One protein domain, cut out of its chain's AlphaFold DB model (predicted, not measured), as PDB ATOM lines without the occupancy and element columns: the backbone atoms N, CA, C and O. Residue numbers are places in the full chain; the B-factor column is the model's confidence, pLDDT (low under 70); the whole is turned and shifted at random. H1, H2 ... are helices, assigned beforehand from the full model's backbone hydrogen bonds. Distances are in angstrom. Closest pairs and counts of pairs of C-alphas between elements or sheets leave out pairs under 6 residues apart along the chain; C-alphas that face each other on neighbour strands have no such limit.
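AT A GLANCE: This is residues 71 to 163 of the 351 residues of an uncharacterized protein of Serendipita vermifera MAFF 305830 (UniProt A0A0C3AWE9). Five helices make an elongated body: the long H4 runs lengthwise with H5 folded back beside it, and H3 and H2 pack on H4 one after the other, H3 tilted on its first part and H2 nearly in line with its later part. H1 packs on the first part of H5 and comes near H4. The printed part has 93 residues, with five named helices in the order H1 to H5 and no named strand; the class is all helix. The whole is compact, with a radius of gyration of the C-alphas of 13.3 A, and spans 40 by 23 by 18 A.

HOW THE PARTS SIT: H1, residues 73 to 82, and H5, residues 145 to 162, touch, H5 with its residues 146 to 151 alone. The closest C-alphas are those of Ile 76 and Ala 147, 4.4 A apart. Their lines stand at a steep tilt of 35.2 degrees, only just past shallow, and they run opposite ways. H2, residues 87 to 95, is close to H1 but not clearly touching it, with the closest C-alphas, those of Met 80 and Ala 93, 7.9 A apart. H4, residues 117 to 139, is the hub and touches three helices. With residues 129 to 137 alone it touches H2, at a shallow tilt of 6 degrees, opposite ways; the closest C-alphas are those of Ala 92 and Ile 133, at 5.7 A. With residues 117 to 126 alone it touches H3, residues 101 to 114, at a steep tilt of 45 degrees; the closest C-alphas are those of Asn 107 and Ala 119, at 4.9 A. H4 touches H5 at a shallow tilt of 20 degrees, opposite ways, with the C-alphas of Ile 120 and Ala 162 closest at 6.7 A. H3 and H4 form a helical hairpin, as do H4 and H5, and H3, H4 and H5 are an up-and-down bundle, each helix running against the one before it. H1 and H4 are near each other, while H1 and H3, H2 and H5, and H2 and H3 are apart. In H1, H2, H3 and H5 every O i to N i+4 pair is within hydrogen-bond range; in H4 18 of 19 are.

IN THESE COORDINATES: H1 begins at C-alpha 73, (47.001, -69.692, 95.929), and is 14.7 A long from first to last C-alpha. H2 measures 12.8 A and H3 19.4 A. H4 is 33.1 A long, from C-alpha 117 at (44.840, -90.534, 91.030) to C-alpha 139. H5 is 25.5 A long and ends at C-alpha 162, (43.572, -88.569, 98.426).

THE WHOLE: The two C-alphas farthest apart are those of Ser 86 and Asn 114, at 40.1 A. The printed part has no cut, and its four links between helices are tight. The mean pLDDT of the printed part is 72.5; residues 71 to 99 and residue 101 are under 70.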
ATOM      1  N   ILE A  71      41.309 -70.320 100.261       50.75
ATOM      2  CA  ILE A  71      42.720 -70.652 100.006       50.75
ATOM      3  C   ILE A  71      43.249 -69.751  98.884       50.75
ATOM      4  O   ILE A  71      42.979 -69.974  97.700       50.75
ATOM      5  N   HIS A  72      44.019 -68.727  99.244       54.00
ATOM      6  CA  HIS A  72      44.594 -67.794  98.285       54.00
ATOM      7  C   HIS A  72      45.902 -68.341  97.702       54.00
ATOM      8  O   HIS A  72      46.989 -67.912  98.064       54.00
ATOM      9  N   VAL A  73      45.820 -69.227  96.702       56.41
ATOM     10  CA  VAL A  73      47.001 -69.692  95.929       56.41
ATOM     11  C   VAL A  73      47.795 -68.511  95.322       56.41
ATOM     12  O   VAL A  73      49.005 -68.584  95.113       56.41
ATOM     13  N   SER A  74      47.139 -67.366  95.107       55.75
ATOM     14  CA  SER A  74      47.777 -66.106  94.719       55.75
ATOM     15  C   SER A  74      48.652 -65.463  95.809       55.75
ATOM     16  O   SER A  74      49.561 -64.716  95.452       55.75
ATOM     17  N   SER A  75      48.443 -65.741  97.105       52.94
ATOM     18  CA  SER A  75      49.296 -65.254  98.204       52.94
ATOM     19  C   SER A  75      50.686 -65.891  98.120       52.94
ATOM     20  O   SER A  75      51.687 -65.179  98.075       52.94
ATOM     21  N   ILE A  76      50.728 -67.215  97.948       58.06
ATOM     22  CA  ILE A  76      51.922 -68.035  97.728       58.06
ATOM     23  C   ILE A  76      52.746 -67.471  96.566       58.06
ATOM     24  O   ILE A  76      53.906 -67.088  96.738       58.06
ATOM     25  N   LEU A  77      52.121 -67.342  95.393       60.50
ATOM     26  CA  LEU A  77      52.779 -66.835  94.188       60.50
ATOM     27  C   LEU A  77      53.247 -65.375  94.349       60.50
ATOM     28  O   LEU A  77      54.328 -65.022  93.876       60.50
ATOM     29  N   LYS A  78      52.483 -64.531  95.056       63.94
ATOM     30  CA  LYS A  78      52.840 -63.129  95.330       63.94
ATOM     31  C   LYS A  78      54.039 -63.009  96.275       63.94
ATOM     32  O   LYS A  78      54.952 -62.244  95.973       63.94
ATOM     33  N   THR A  79      54.078 -63.770  97.367       56.91
ATOM     34  CA  THR A  79      55.192 -63.759  98.333       56.91
ATOM     35  C   THR A  79      56.503 -64.163  97.658       56.91
ATOM     36  O   THR A  79      57.505 -63.454  97.767       56.91
ATOM     37  N   MET A  80      56.486 -65.230  96.852       53.12
ATOM     38  CA  MET A  80      57.664 -65.675  96.098       53.12
ATOM     39  C   MET A  80      58.075 -64.681  94.993       53.12
ATOM     40  O   MET A  80      59.266 -64.500  94.722       53.12
ATOM     41  N   ALA A  81      57.115 -63.974  94.387       55.91
ATOM     42  CA  ALA A  81      57.401 -62.911  93.427       55.91
ATOM     43  C   ALA A  81      58.026 -61.656  94.070       55.91
ATOM     44  O   ALA A  81      58.848 -61.007  93.419       55.91
ATOM     45  N   MET A  82      57.674 -61.319  95.318       53.28
ATOM     46  CA  MET A  82      58.082 -60.073  95.986       53.28
ATOM     47  C   MET A  82      59.442 -60.114  96.703       53.28
ATOM     48  O   MET A  82      59.987 -59.049  96.985       53.28
ATOM     49  N   ALA A  83      60.030 -61.289  96.957       51.56
ATOM     50  CA  ALA A  83      61.372 -61.382  97.544       51.56
ATOM     51  C   ALA A  83      62.436 -60.617  96.703       51.56
ATOM     52  O   ALA A  83      62.353 -60.619  95.472       51.56
ATOM     53  N   PRO A  84      63.456 -59.971  97.298       47.59
ATOM     54  CA  PRO A  84      64.542 -59.312  96.559       47.59
ATOM     55  C   PRO A  84      65.486 -60.316  95.856       47.59
ATOM     56  O   PRO A  84      65.550 -61.482  96.241       47.59
ATOM     57  N   PRO A  85      66.215 -59.915  94.793       50.53
ATOM     58  CA  PRO A  85      67.118 -60.803  94.053       50.53
ATOM     59  C   PRO A  85      68.328 -61.244  94.896       50.53
ATOM     60  O   PRO A  85      69.237 -60.467  95.165       50.53
ATOM     61  N   SER A  86      68.343 -62.523  95.269       60.25
ATOM     62  CA  SER A  86      69.447 -63.220  95.938       60.25
ATOM     63  C   SER A  86      69.802 -64.501  95.182       60.25
ATOM     64  O   SER A  86      69.020 -64.980  94.355       60.25
ATOM     65  N   ARG A  87      70.974 -65.089  95.454       59.12
ATOM     66  CA  ARG A  87      71.408 -66.345  94.813       59.12
ATOM     67  C   ARG A  87      70.410 -67.482  95.067       59.12
ATOM     68  O   ARG A  87      70.073 -68.212  94.138       59.12
ATOM     69  N   ASP A  88      69.877 -67.556  96.281       60.44
ATOM     70  CA  ASP A  88      68.875 -68.543  96.682       60.44
ATOM     71  C   ASP A  88      67.511 -68.261  96.046       60.44
ATOM     72  O   ASP A  88      66.886 -69.189  95.532       60.44
ATOM     73  N   ARG A  89      67.095 -66.987  95.921       62.00
ATOM     74  CA  ARG A  89      65.929 -66.636  95.093       62.00
ATOM     75  C   ARG A  89      66.141 -67.020  93.631       62.00
ATOM     76  O   ARG A  89      65.191 -67.463  93.006       62.00
ATOM     77  N   HIS A  90      67.341 -66.895  93.062       58.19
ATOM     78  CA  HIS A  90      67.587 -67.327  91.681       58.19
ATOM     79  C   HIS A  90      67.510 -68.853  91.506       58.19
ATOM     80  O   HIS A  90      67.105 -69.301  90.435       58.19
ATOM     81  N   HIS A  91      67.824 -69.651  92.531       64.81
ATOM     82  CA  HIS A  91      67.549 -71.092  92.519       64.81
ATOM     83  C   HIS A  91      66.055 -71.392  92.714       64.81
ATOM     84  O   HIS A  91      65.470 -72.079  91.878       64.81
ATOM     85  N   ALA A  92      65.411 -70.813  93.730       58.81
ATOM     86  CA  ALA A  92      63.976 -70.975  93.975       58.81
ATOM     87  C   ALA A  92      63.127 -70.541  92.766       58.81
ATOM     88  O   ALA A  92      62.239 -71.268  92.341       58.81
ATOM     89  N   ALA A  93      63.448 -69.407  92.137       56.78
ATOM     90  CA  ALA A  93      62.776 -68.904  90.941       56.78
ATOM     91  C   ALA A  93      63.043 -69.748  89.683       56.78
ATOM     92  O   ALA A  93      62.242 -69.701  88.758       56.78
ATOM     93  N   ARG A  94      64.138 -70.523  89.631       58.28
ATOM     94  CA  ARG A  94      64.365 -71.519  88.569       58.28
ATOM     95  C   ARG A  94      63.540 -72.784  88.796       58.28
ATOM     96  O   ARG A  94      62.992 -73.294  87.831       58.28
ATOM     97  N   GLN A  95      63.396 -73.243  90.042       62.97
ATOM     98  CA  GLN A  95      62.485 -74.350  90.373       62.97
ATOM     99  C   GLN A  95      61.020 -73.943  90.109       62.97
ATOM    100  O   GLN A  95      60.314 -74.621  89.371       62.97
ATOM    101  N   LEU A  96      60.610 -72.747  90.547       57.09
ATOM    102  CA  LEU A  96      59.304 -72.148  90.221       57.09
ATOM    103  C   LEU A  96      59.076 -71.887  88.724       57.09
ATOM    104  O   LEU A  96      57.931 -71.743  88.316       57.09
ATOM    105  N   ALA A  97      60.130 -71.792  87.908       56.09
ATOM    106  CA  ALA A  97      60.003 -71.694  86.452       56.09
ATOM    107  C   ALA A  97      59.865 -73.067  85.766       56.09
ATOM    108  O   ALA A  97      59.516 -73.106  84.588       56.09
ATOM    109  N   GLY A  98      60.131 -74.169  86.479       62.41
ATOM    110  CA  GLY A  98      59.779 -75.530  86.060       62.41
ATOM    111  C   GLY A  98      58.330 -75.896  86.401       62.41
ATOM    112  O   GLY A  98      57.677 -76.585  85.623       62.41
ATOM    113  N   LEU A  99      57.805 -75.381  87.517       66.88
ATOM    114  CA  LEU A  99      56.400 -75.520  87.913       66.88
ATOM    115  C   LEU A  99      55.489 -74.626  87.049       66.88
ATOM    116  O   LEU A  99      55.306 -73.445  87.349       66.88
ATOM    117  N   ASP A 100      54.874 -75.173  85.993       72.75
ATOM    118  CA  ASP A 100      53.854 -74.437  85.230       72.75
ATOM    119  C   ASP A 100      52.590 -74.208  86.091       72.75
ATOM    120  O   ASP A 100      51.879 -75.166  86.419       72.75
ATOM    121  N   PRO A 101      52.230 -72.951  86.424       65.38
ATOM    122  CA  PRO A 101      51.034 -72.666  87.209       65.38
ATOM    123  C   PRO A 101      49.737 -73.061  86.489       65.38
ATOM    124  O   PRO A 101      48.721 -73.266  87.153       65.38
ATOM    125  N   ARG A 102      49.730 -73.175  85.151       70.00
ATOM    126  CA  ARG A 102      48.555 -73.655  84.406       70.00
ATOM    127  C   ARG A 102      48.370 -75.153  84.596       70.00
ATOM    128  O   ARG A 102      47.258 -75.577  84.903       70.00
ATOM    129  N   GLN A 103      49.442 -75.933  84.481       76.75
ATOM    130  CA  GLN A 103      49.431 -77.359  84.796       76.75
ATOM    131  C   GLN A 103      49.063 -77.612  86.267       76.75
ATOM    132  O   GLN A 103      48.199 -78.443  86.527       76.75
ATOM    133  N   PHE A 104      49.602 -76.838  87.216       75.50
ATOM    134  CA  PHE A 104      49.247 -76.940  88.639       75.50
ATOM    135  C   PHE A 104      47.751 -76.684  88.907       75.50
ATOM    136  O   PHE A 104      47.090 -77.474  89.582       75.50
ATOM    137  N   VAL A 105      47.180 -75.611  88.345       72.38
ATOM    138  CA  VAL A 105      45.742 -75.306  88.490       72.38
ATOM    139  C   VAL A 105      44.872 -76.343  87.768       72.38
ATOM    140  O   VAL A 105      43.842 -76.740  88.310       72.38
ATOM    141  N   SER A 106      45.301 -76.842  86.605       75.56
ATOM    142  CA  SER A 106      44.639 -77.944  85.892       75.56
ATOM    143  C   SER A 106      44.618 -79.227  86.733       75.56
ATOM    144  O   SER A 106      43.552 -79.802  86.953       75.56
ATOM    145  N   ASN A 107      45.764 -79.624  87.301       77.25
ATOM    146  CA  ASN A 107      45.883 -80.752  88.227       77.25
ATOM    147  C   ASN A 107      44.952 -80.573  89.437       77.25
ATOM    148  O   ASN A 107      44.255 -81.513  89.817       77.25
ATOM    149  N   LEU A 108      44.882 -79.365  90.012       77.88
ATOM    150  CA  LEU A 108      44.012 -79.061  91.152       77.88
ATOM    151  C   LEU A 108      42.525 -79.184  90.793       77.88
ATOM    152  O   LEU A 108      41.760 -79.770  91.558       77.88
ATOM    153  N   GLN A 109      42.114 -78.688  89.623       80.38
ATOM    154  CA  GLN A 109      40.741 -78.820  89.126       80.38
ATOM    155  C   GLN A 109      40.383 -80.281  88.815       80.38
ATOM    156  O   GLN A 109      39.323 -80.749  89.229       80.38
ATOM    157  N   LEU A 110      41.271 -81.032  88.156       74.69
ATOM    158  CA  LEU A 110      41.079 -82.452  87.834       74.69
ATOM    159  C   LEU A 110      41.051 -83.343  89.087       74.69
ATOM    160  O   LEU A 110      40.276 -84.299  89.148       74.69
ATOM    161  N   ALA A 111      41.855 -83.023  90.104       73.19
ATOM    162  CA  ALA A 111      41.827 -83.692  91.401       73.19
ATOM    163  C   ALA A 111      40.555 -83.346  92.198       73.19
ATOM    164  O   ALA A 111      39.959 -84.236  92.801       73.19
ATOM    165  N   ALA A 112      40.104 -82.088  92.180       73.62
ATOM    166  CA  ALA A 112      38.901 -81.666  92.898       73.62
ATOM    167  C   ALA A 112      37.599 -82.184  92.259       73.62
ATOM    168  O   ALA A 112      36.701 -82.608  92.984       73.62
ATOM    169  N   ALA A 113      37.497 -82.170  90.925       74.69
ATOM    170  CA  ALA A 113      36.299 -82.594  90.199       74.69
ATOM    171  C   ALA A 113      36.212 -84.120  90.035       74.69
ATOM    172  O   ALA A 113      35.191 -84.719  90.361       74.69
ATOM    173  N   ASN A 114      37.293 -84.753  89.561       76.56
ATOM    174  CA  ASN A 114      37.278 -86.155  89.129       76.56
ATOM    175  C   ASN A 114      38.074 -87.091  90.055       76.56
ATOM    176  O   ASN A 114      38.135 -88.289  89.789       76.56
ATOM    177  N   ARG A 115      38.739 -86.560  91.097       76.50
ATOM    178  CA  ARG A 115      39.666 -87.294  91.988       76.50
ATOM    179  C   ARG A 115      40.660 -88.193  91.248       76.50
ATOM    180  O   ARG A 115      41.012 -89.271  91.724       76.50
ATOM    181  N   SER A 116      41.126 -87.744  90.080       79.94
ATOM    182  CA  SER A 116      42.058 -88.517  89.256       79.94
ATOM    183  C   SER A 116      43.319 -88.859  90.066       79.94
ATOM    184  O   SER A 116      44.000 -87.935  90.524       79.94
ATOM    185  N   PRO A 117      43.677 -90.148  90.233       80.00
ATOM    186  CA  PRO A 117      44.840 -90.534  91.030       80.00
ATOM    187  C   PRO A 117      46.144 -90.007  90.420       80.00
ATOM    188  O   PRO A 117      47.064 -89.676  91.161       80.00
ATOM    189  N   HIS A 118      46.198 -89.841  89.093       83.50
ATOM    190  CA  HIS A 118      47.315 -89.195  88.403       83.50
ATOM    191  C   HIS A 118      47.390 -87.689  88.713       83.50
ATOM    192  O   HIS A 118      48.479 -87.158  88.930       83.50
ATOM    193  N   ALA A 119      46.257 -86.981  88.758       77.38
ATOM    194  CA  ALA A 119      46.255 -85.559  89.114       77.38
ATOM    195  C   ALA A 119      46.663 -85.357  90.585       77.38
ATOM    196  O   ALA A 119      47.462 -84.477  90.895       77.38
ATOM    197  N   ILE A 120      46.180 -86.224  91.481       79.38
ATOM    198  CA  ILE A 120      46.547 -86.233  92.904       79.38
ATOM    199  C   ILE A 120      48.033 -86.587  93.098       79.38
ATOM    200  O   ILE A 120      48.681 -86.003  93.966       79.38
ATOM    201  N   SER A 121      48.599 -87.518  92.319       83.12
ATOM    202  CA  SER A 121      50.018 -87.889  92.431       83.12
ATOM    203  C   SER A 121      50.953 -86.795  91.912       83.12
ATOM    204  O   SER A 121      51.915 -86.463  92.604       83.12
ATOM    205  N   ALA A 122      50.634 -86.185  90.764       82.50
ATOM    206  CA  ALA A 122      51.366 -85.039  90.226       82.50
ATOM    207  C   ALA A 122      51.335 -83.862  91.210       82.50
ATOM    208  O   ALA A 122      52.380 -83.371  91.621       82.50
ATOM    209  N   LEU A 123      50.153 -83.503  91.713       82.25
ATOM    210  CA  LEU A 123      50.012 -82.379  92.634       82.25
ATOM    211  C   LEU A 123      50.698 -82.633  93.991       82.25
ATOM    212  O   LEU A 123      51.227 -81.706  94.599       82.25
ATOM    213  N   LYS A 124      50.800 -83.890  94.448       86.31
ATOM    214  CA  LYS A 124      51.650 -84.258  95.599       86.31
ATOM    215  C   LYS A 124      53.152 -84.099  95.329       86.31
ATOM    216  O   LYS A 124      53.893 -83.897  96.292       86.31
ATOM    217  N   ALA A 125      53.614 -84.192  94.081       85.44
ATOM    218  CA  ALA A 125      54.987 -83.847  93.710       85.44
ATOM    219  C   ALA A 125      55.167 -82.320  93.676       85.44
ATOM    220  O   ALA A 125      56.038 -81.810  94.378       85.44
ATOM    221  N   ASP A 126      54.265 -81.600  92.996       81.81
ATOM    222  CA  ASP A 126      54.247 -80.131  92.930       81.81
ATOM    223  C   ASP A 126      54.289 -79.499  94.342       81.81
ATOM    224  O   ASP A 126      55.033 -78.554  94.606       81.81
ATOM    225  N   MET A 127      53.535 -80.062  95.298       84.00
ATOM    226  CA  MET A 127      53.554 -79.603  96.691       84.00
ATOM    227  C   MET A 127      54.883 -79.865  97.412       84.00
ATOM    228  O   MET A 127      55.285 -79.032  98.221       84.00
ATOM    229  N   ARG A 128      55.590 -80.970  97.136       86.69
ATOM    230  CA  ARG A 128      56.919 -81.211  97.729       86.69
ATOM    231  C   ARG A 128      57.930 -80.176  97.253       86.69
ATOM    232  O   ARG A 128      58.708 -79.688  98.064       86.69
ATOM    233  N   GLU A 129      57.897 -79.810  95.973       82.31
ATOM    234  CA  GLU A 129      58.780 -78.765  95.448       82.31
ATOM    235  C   GLU A 129      58.487 -77.399  96.080       82.31
ATOM    236  O   GLU A 129      59.420 -76.686  96.446       82.31
ATOM    237  N   LEU A 130      57.209 -77.055  96.279       81.69
ATOM    238  CA  LEU A 130      56.810 -75.822  96.967       81.69
ATOM    239  C   LEU A 130      57.290 -75.767  98.428       81.69
ATOM    240  O   LEU A 130      57.797 -74.728  98.845       81.69
ATOM    241  N   ASP A 131      57.202 -76.863  99.188       85.50
ATOM    242  CA  ASP A 131      57.729 -76.936 100.565       85.50
ATOM    243  C   ASP A 131      59.256 -76.729 100.592       85.50
ATOM    244  O   ASP A 131      59.790 -75.906 101.340       85.50
ATOM    245  N   ASP A 132      59.956 -77.390  99.667       83.88
ATOM    246  CA  ASP A 132      61.403 -77.290  99.468       83.88
ATOM    247  C   ASP A 132      61.835 -75.869  99.026       83.88
ATOM    248  O   ASP A 132      62.956 -75.427  99.296       83.88
ATOM    249  N   ILE A 133      60.947 -75.117  98.365       80.25
ATOM    250  CA  ILE A 133      61.109 -73.694  98.030       80.25
ATOM    251  C   ILE A 133      60.855 -72.800  99.256       80.25
ATOM    252  O   ILE A 133      61.669 -71.912  99.527       80.25
ATOM    253  N   PHE A 134      59.790 -73.031 100.030       83.38
ATOM    254  CA  PHE A 134      59.513 -72.263 101.251       83.38
ATOM    255  C   PHE A 134      60.613 -72.430 102.297       83.38
ATOM    256  O   PHE A 134      61.016 -71.439 102.904       83.38
ATOM    257  N   TYR A 135      61.160 -73.637 102.463       84.38
ATOM    258  CA  TYR A 135      62.290 -73.883 103.357       84.38
ATOM    259  C   TYR A 135      63.526 -73.057 102.966       84.38
ATOM    260  O   TYR A 135      64.130 -72.401 103.818       84.38
ATOM    261  N   LYS A 136      63.871 -73.004 101.671       82.81
ATOM    262  CA  LYS A 136      64.991 -72.187 101.163       82.81
ATOM    263  C   LYS A 136      64.747 -70.690 101.357       82.81
ATOM    264  O   LYS A 136      65.667 -69.977 101.748       82.81
ATOM    265  N   LEU A 137      63.524 -70.213 101.119       79.00
ATOM    266  CA  LEU A 137      63.161 -68.804 101.303       79.00
ATOM    267  C   LEU A 137      63.148 -68.394 102.787       79.00
ATOM    268  O   LEU A 137      63.701 -67.351 103.128       79.00
ATOM    269  N   SER A 138      62.605 -69.239 103.667       85.69
ATOM    270  CA  SER A 138      62.625 -69.052 105.125       85.69
ATOM    271  C   SER A 138      64.060 -69.012 105.661       85.69
ATOM    272  O   SER A 138      64.449 -68.074 106.355       85.69
ATOM    273  N   ARG A 139      64.910 -69.961 105.237       85.25
ATOM    274  CA  ARG A 139      66.343 -69.987 105.577       85.25
ATOM    275  C   ARG A 139      67.110 -68.760 105.063       85.25
ATOM    276  O   ARG A 139      68.088 -68.361 105.687       85.25
ATOM    277  N   ALA A 140      66.674 -68.159 103.955       79.38
ATOM    278  CA  ALA A 140      67.216 -66.905 103.428       79.38
ATOM    279  C   ALA A 140      66.677 -65.642 104.140       79.38
ATOM    280  O   ALA A 140      67.002 -64.528 103.730       79.38
ATOM    281  N   GLY A 141      65.874 -65.796 105.201       81.19
ATOM    282  CA  GLY A 141      65.347 -64.697 106.012       81.19
ATOM    283  C   GLY A 141      64.107 -64.008 105.435       81.19
ATOM    284  O   GLY A 141      63.771 -62.910 105.874       81.19
ATOM    285  N   TYR A 142      63.426 -64.611 104.454       79.00
ATOM    286  CA  TYR A 142      62.182 -64.061 103.913       79.00
ATOM    287  C   TYR A 142      60.970 -64.511 104.730       79.00
ATOM    288  O   TYR A 142      60.819 -65.697 105.026       79.00
ATOM    289  N   ASP A 143      60.065 -63.577 105.026       81.00
ATOM    290  CA  ASP A 143      58.767 -63.916 105.607       81.00
ATOM    291  C   ASP A 143      57.918 -64.698 104.593       81.00
ATOM    292  O   ASP A 143      57.381 -64.152 103.626       81.00
ATOM    293  N   VAL A 144      57.811 -66.003 104.832       84.12
ATOM    294  CA  VAL A 144      56.926 -66.920 104.109       84.12
ATOM    295  C   VAL A 144      55.704 -67.328 104.934       84.12
ATOM    296  O   VAL A 144      54.907 -68.123 104.451       84.12
ATOM    297  N   SER A 145      55.507 -66.787 106.143       80.81
ATOM    298  CA  SER A 145      54.509 -67.262 107.122       80.81
ATOM    299  C   SER A 145      53.083 -67.354 106.561       80.81
ATOM    300  O   SER A 145      52.394 -68.360 106.740       80.81
ATOM    301  N   THR A 146      52.658 -66.333 105.812       74.50
ATOM    302  CA  THR A 146      51.335 -66.284 105.170       74.50
ATOM    303  C   THR A 146      51.215 -67.314 104.042       74.50
ATOM    304  O   THR A 146      50.214 -68.022 103.956       74.50
ATOM    305  N   ALA A 147      52.254 -67.459 103.216       74.88
ATOM    306  CA  ALA A 147      52.278 -68.444 102.135       74.88
ATOM    307  C   ALA A 147      52.321 -69.886 102.674       74.88
ATOM    308  O   ALA A 147      51.650 -70.766 102.142       74.88
ATOM    309  N   GLN A 148      53.056 -70.115 103.764       81.44
ATOM    310  CA  GLN A 148      53.178 -71.411 104.429       81.44
ATOM    311  C   GLN A 148      51.862 -71.834 105.106       81.44
ATOM    312  O   GLN A 148      51.497 -73.006 105.040       81.44
ATOM    313  N   ARG A 149      51.097 -70.889 105.678       78.94
ATOM    314  CA  ARG A 149      49.725 -71.136 106.162       78.94
ATOM    315  C   ARG A 149      48.794 -71.578 105.027       78.94
ATOM    316  O   ARG A 149      48.110 -72.590 105.164       78.94
ATOM    317  N   ASP A 150      48.773 -70.847 103.915       75.44
ATOM    318  CA  ASP A 150      47.904 -71.183 102.777       75.44
ATOM    319  C   ASP A 150      48.316 -72.517 102.125       75.44
ATOM    320  O   ASP A 150      47.462 -73.301 101.706       75.44
ATOM    321  N   PHE A 151      49.615 -72.826 102.125       82.00
ATOM    322  CA  PHE A 151      50.161 -74.110 101.691       82.00
ATOM    323  C   PHE A 151      49.738 -75.275 102.603       82.00
ATOM    324  O   PHE A 151      49.323 -76.315 102.094       82.00
ATOM    325  N   GLN A 152      49.746 -75.103 103.931       83.38
ATOM    326  CA  GLN A 152      49.233 -76.110 104.874       83.38
ATOM    327  C   GLN A 152      47.732 -76.383 104.671       83.38
ATOM    328  O   GLN A 152      47.311 -77.541 104.680       83.38
ATOM    329  N   MET A 153      46.920 -75.346 104.419       77.75
ATOM    330  CA  MET A 153      45.498 -75.528 104.084       77.75
ATOM    331  C   MET A 153      45.313 -76.319 102.781       77.75
ATOM    332  O   MET A 153      44.470 -77.216 102.716       77.75
ATOM    333  N   LEU A 154      46.135 -76.043 101.763       79.19
ATOM    334  CA  LEU A 154      46.142 -76.824 100.526       79.19
ATOM    335  C   LEU A 154      46.576 -78.281 100.774       79.19
ATOM    336  O   LEU A 154      45.970 -79.198 100.227       79.19
ATOM    337  N   GLN A 155      47.563 -78.517 101.639       84.00
ATOM    338  CA  GLN A 155      48.083 -79.855 101.943       84.00
ATOM    339  C   GLN A 155      47.027 -80.717 102.645       84.00
ATOM    340  O   GLN A 155      46.871 -81.898 102.323       84.00
ATOM    341  N   ALA A 156      46.245 -80.115 103.547       80.50
ATOM    342  CA  ALA A 156      45.085 -80.750 104.162       80.50
ATOM    343  C   ALA A 156      44.002 -81.093 103.120       80.50
ATOM    344  O   ALA A 156      43.536 -82.231 103.081       80.50
ATOM    345  N   PHE A 157      43.653 -80.159 102.226       78.56
ATOM    346  CA  PHE A 157      42.677 -80.390 101.150       78.56
ATOM    347  C   PHE A 157      43.099 -81.522 100.195       78.56
ATOM    348  O   PHE A 157      42.314 -82.418  99.895       78.56
ATOM    349  N   VAL A 158      44.362 -81.546  99.769       80.94
ATOM    350  CA  VAL A 158      44.907 -82.587  98.877       80.94
ATOM    351  C   VAL A 158      44.994 -83.943  99.581       80.94
ATOM    352  O   VAL A 158      44.811 -84.986  98.950       80.94
ATOM    353  N   SER A 159      45.197 -83.951 100.900       82.25
ATOM    354  CA  SER A 159      45.110 -85.165 101.719       82.25
ATOM    355  C   SER A 159      43.667 -85.676 101.827       82.25
ATOM    356  O   SER A 159      43.445 -86.876 101.687       82.25
ATOM    357  N   GLN A 160      42.677 -84.788 101.970       82.44
ATOM    358  CA  GLN A 160      41.249 -85.141 101.942       82.44
ATOM    359  C   GLN A 160      40.798 -85.676 100.573       82.44
ATOM    360  O   GLN A 160      40.015 -86.620 100.532       82.44
ATOM    361  N   LEU A 161      41.311 -85.131  99.461       73.44
ATOM    362  CA  LEU A 161      41.061 -85.668  98.112       73.44
ATOM    363  C   LEU A 161      41.712 -87.040  97.882       73.44
ATOM    364  O   LEU A 161      41.191 -87.837  97.105       73.44
ATOM    365  N   ALA A 162      42.851 -87.302  98.530       70.38
ATOM    366  CA  ALA A 162      43.572 -88.569  98.426       70.38
ATOM    367  C   ALA A 162      43.025 -89.674  99.346       70.38
ATOM    368  O   ALA A 162      43.281 -90.848  99.081       70.38
ATOM    369  N   SER A 163      42.291 -89.325 100.406       71.31
ATOM    370  CA  SER A 163      41.519 -90.299 101.177       71.31
ATOM    371  C   SER A 163      40.333 -90.799 100.344       71.31
ATOM    372  O   SER A 163      39.529 -89.982  99.885       71.31
TER     373      SER A 163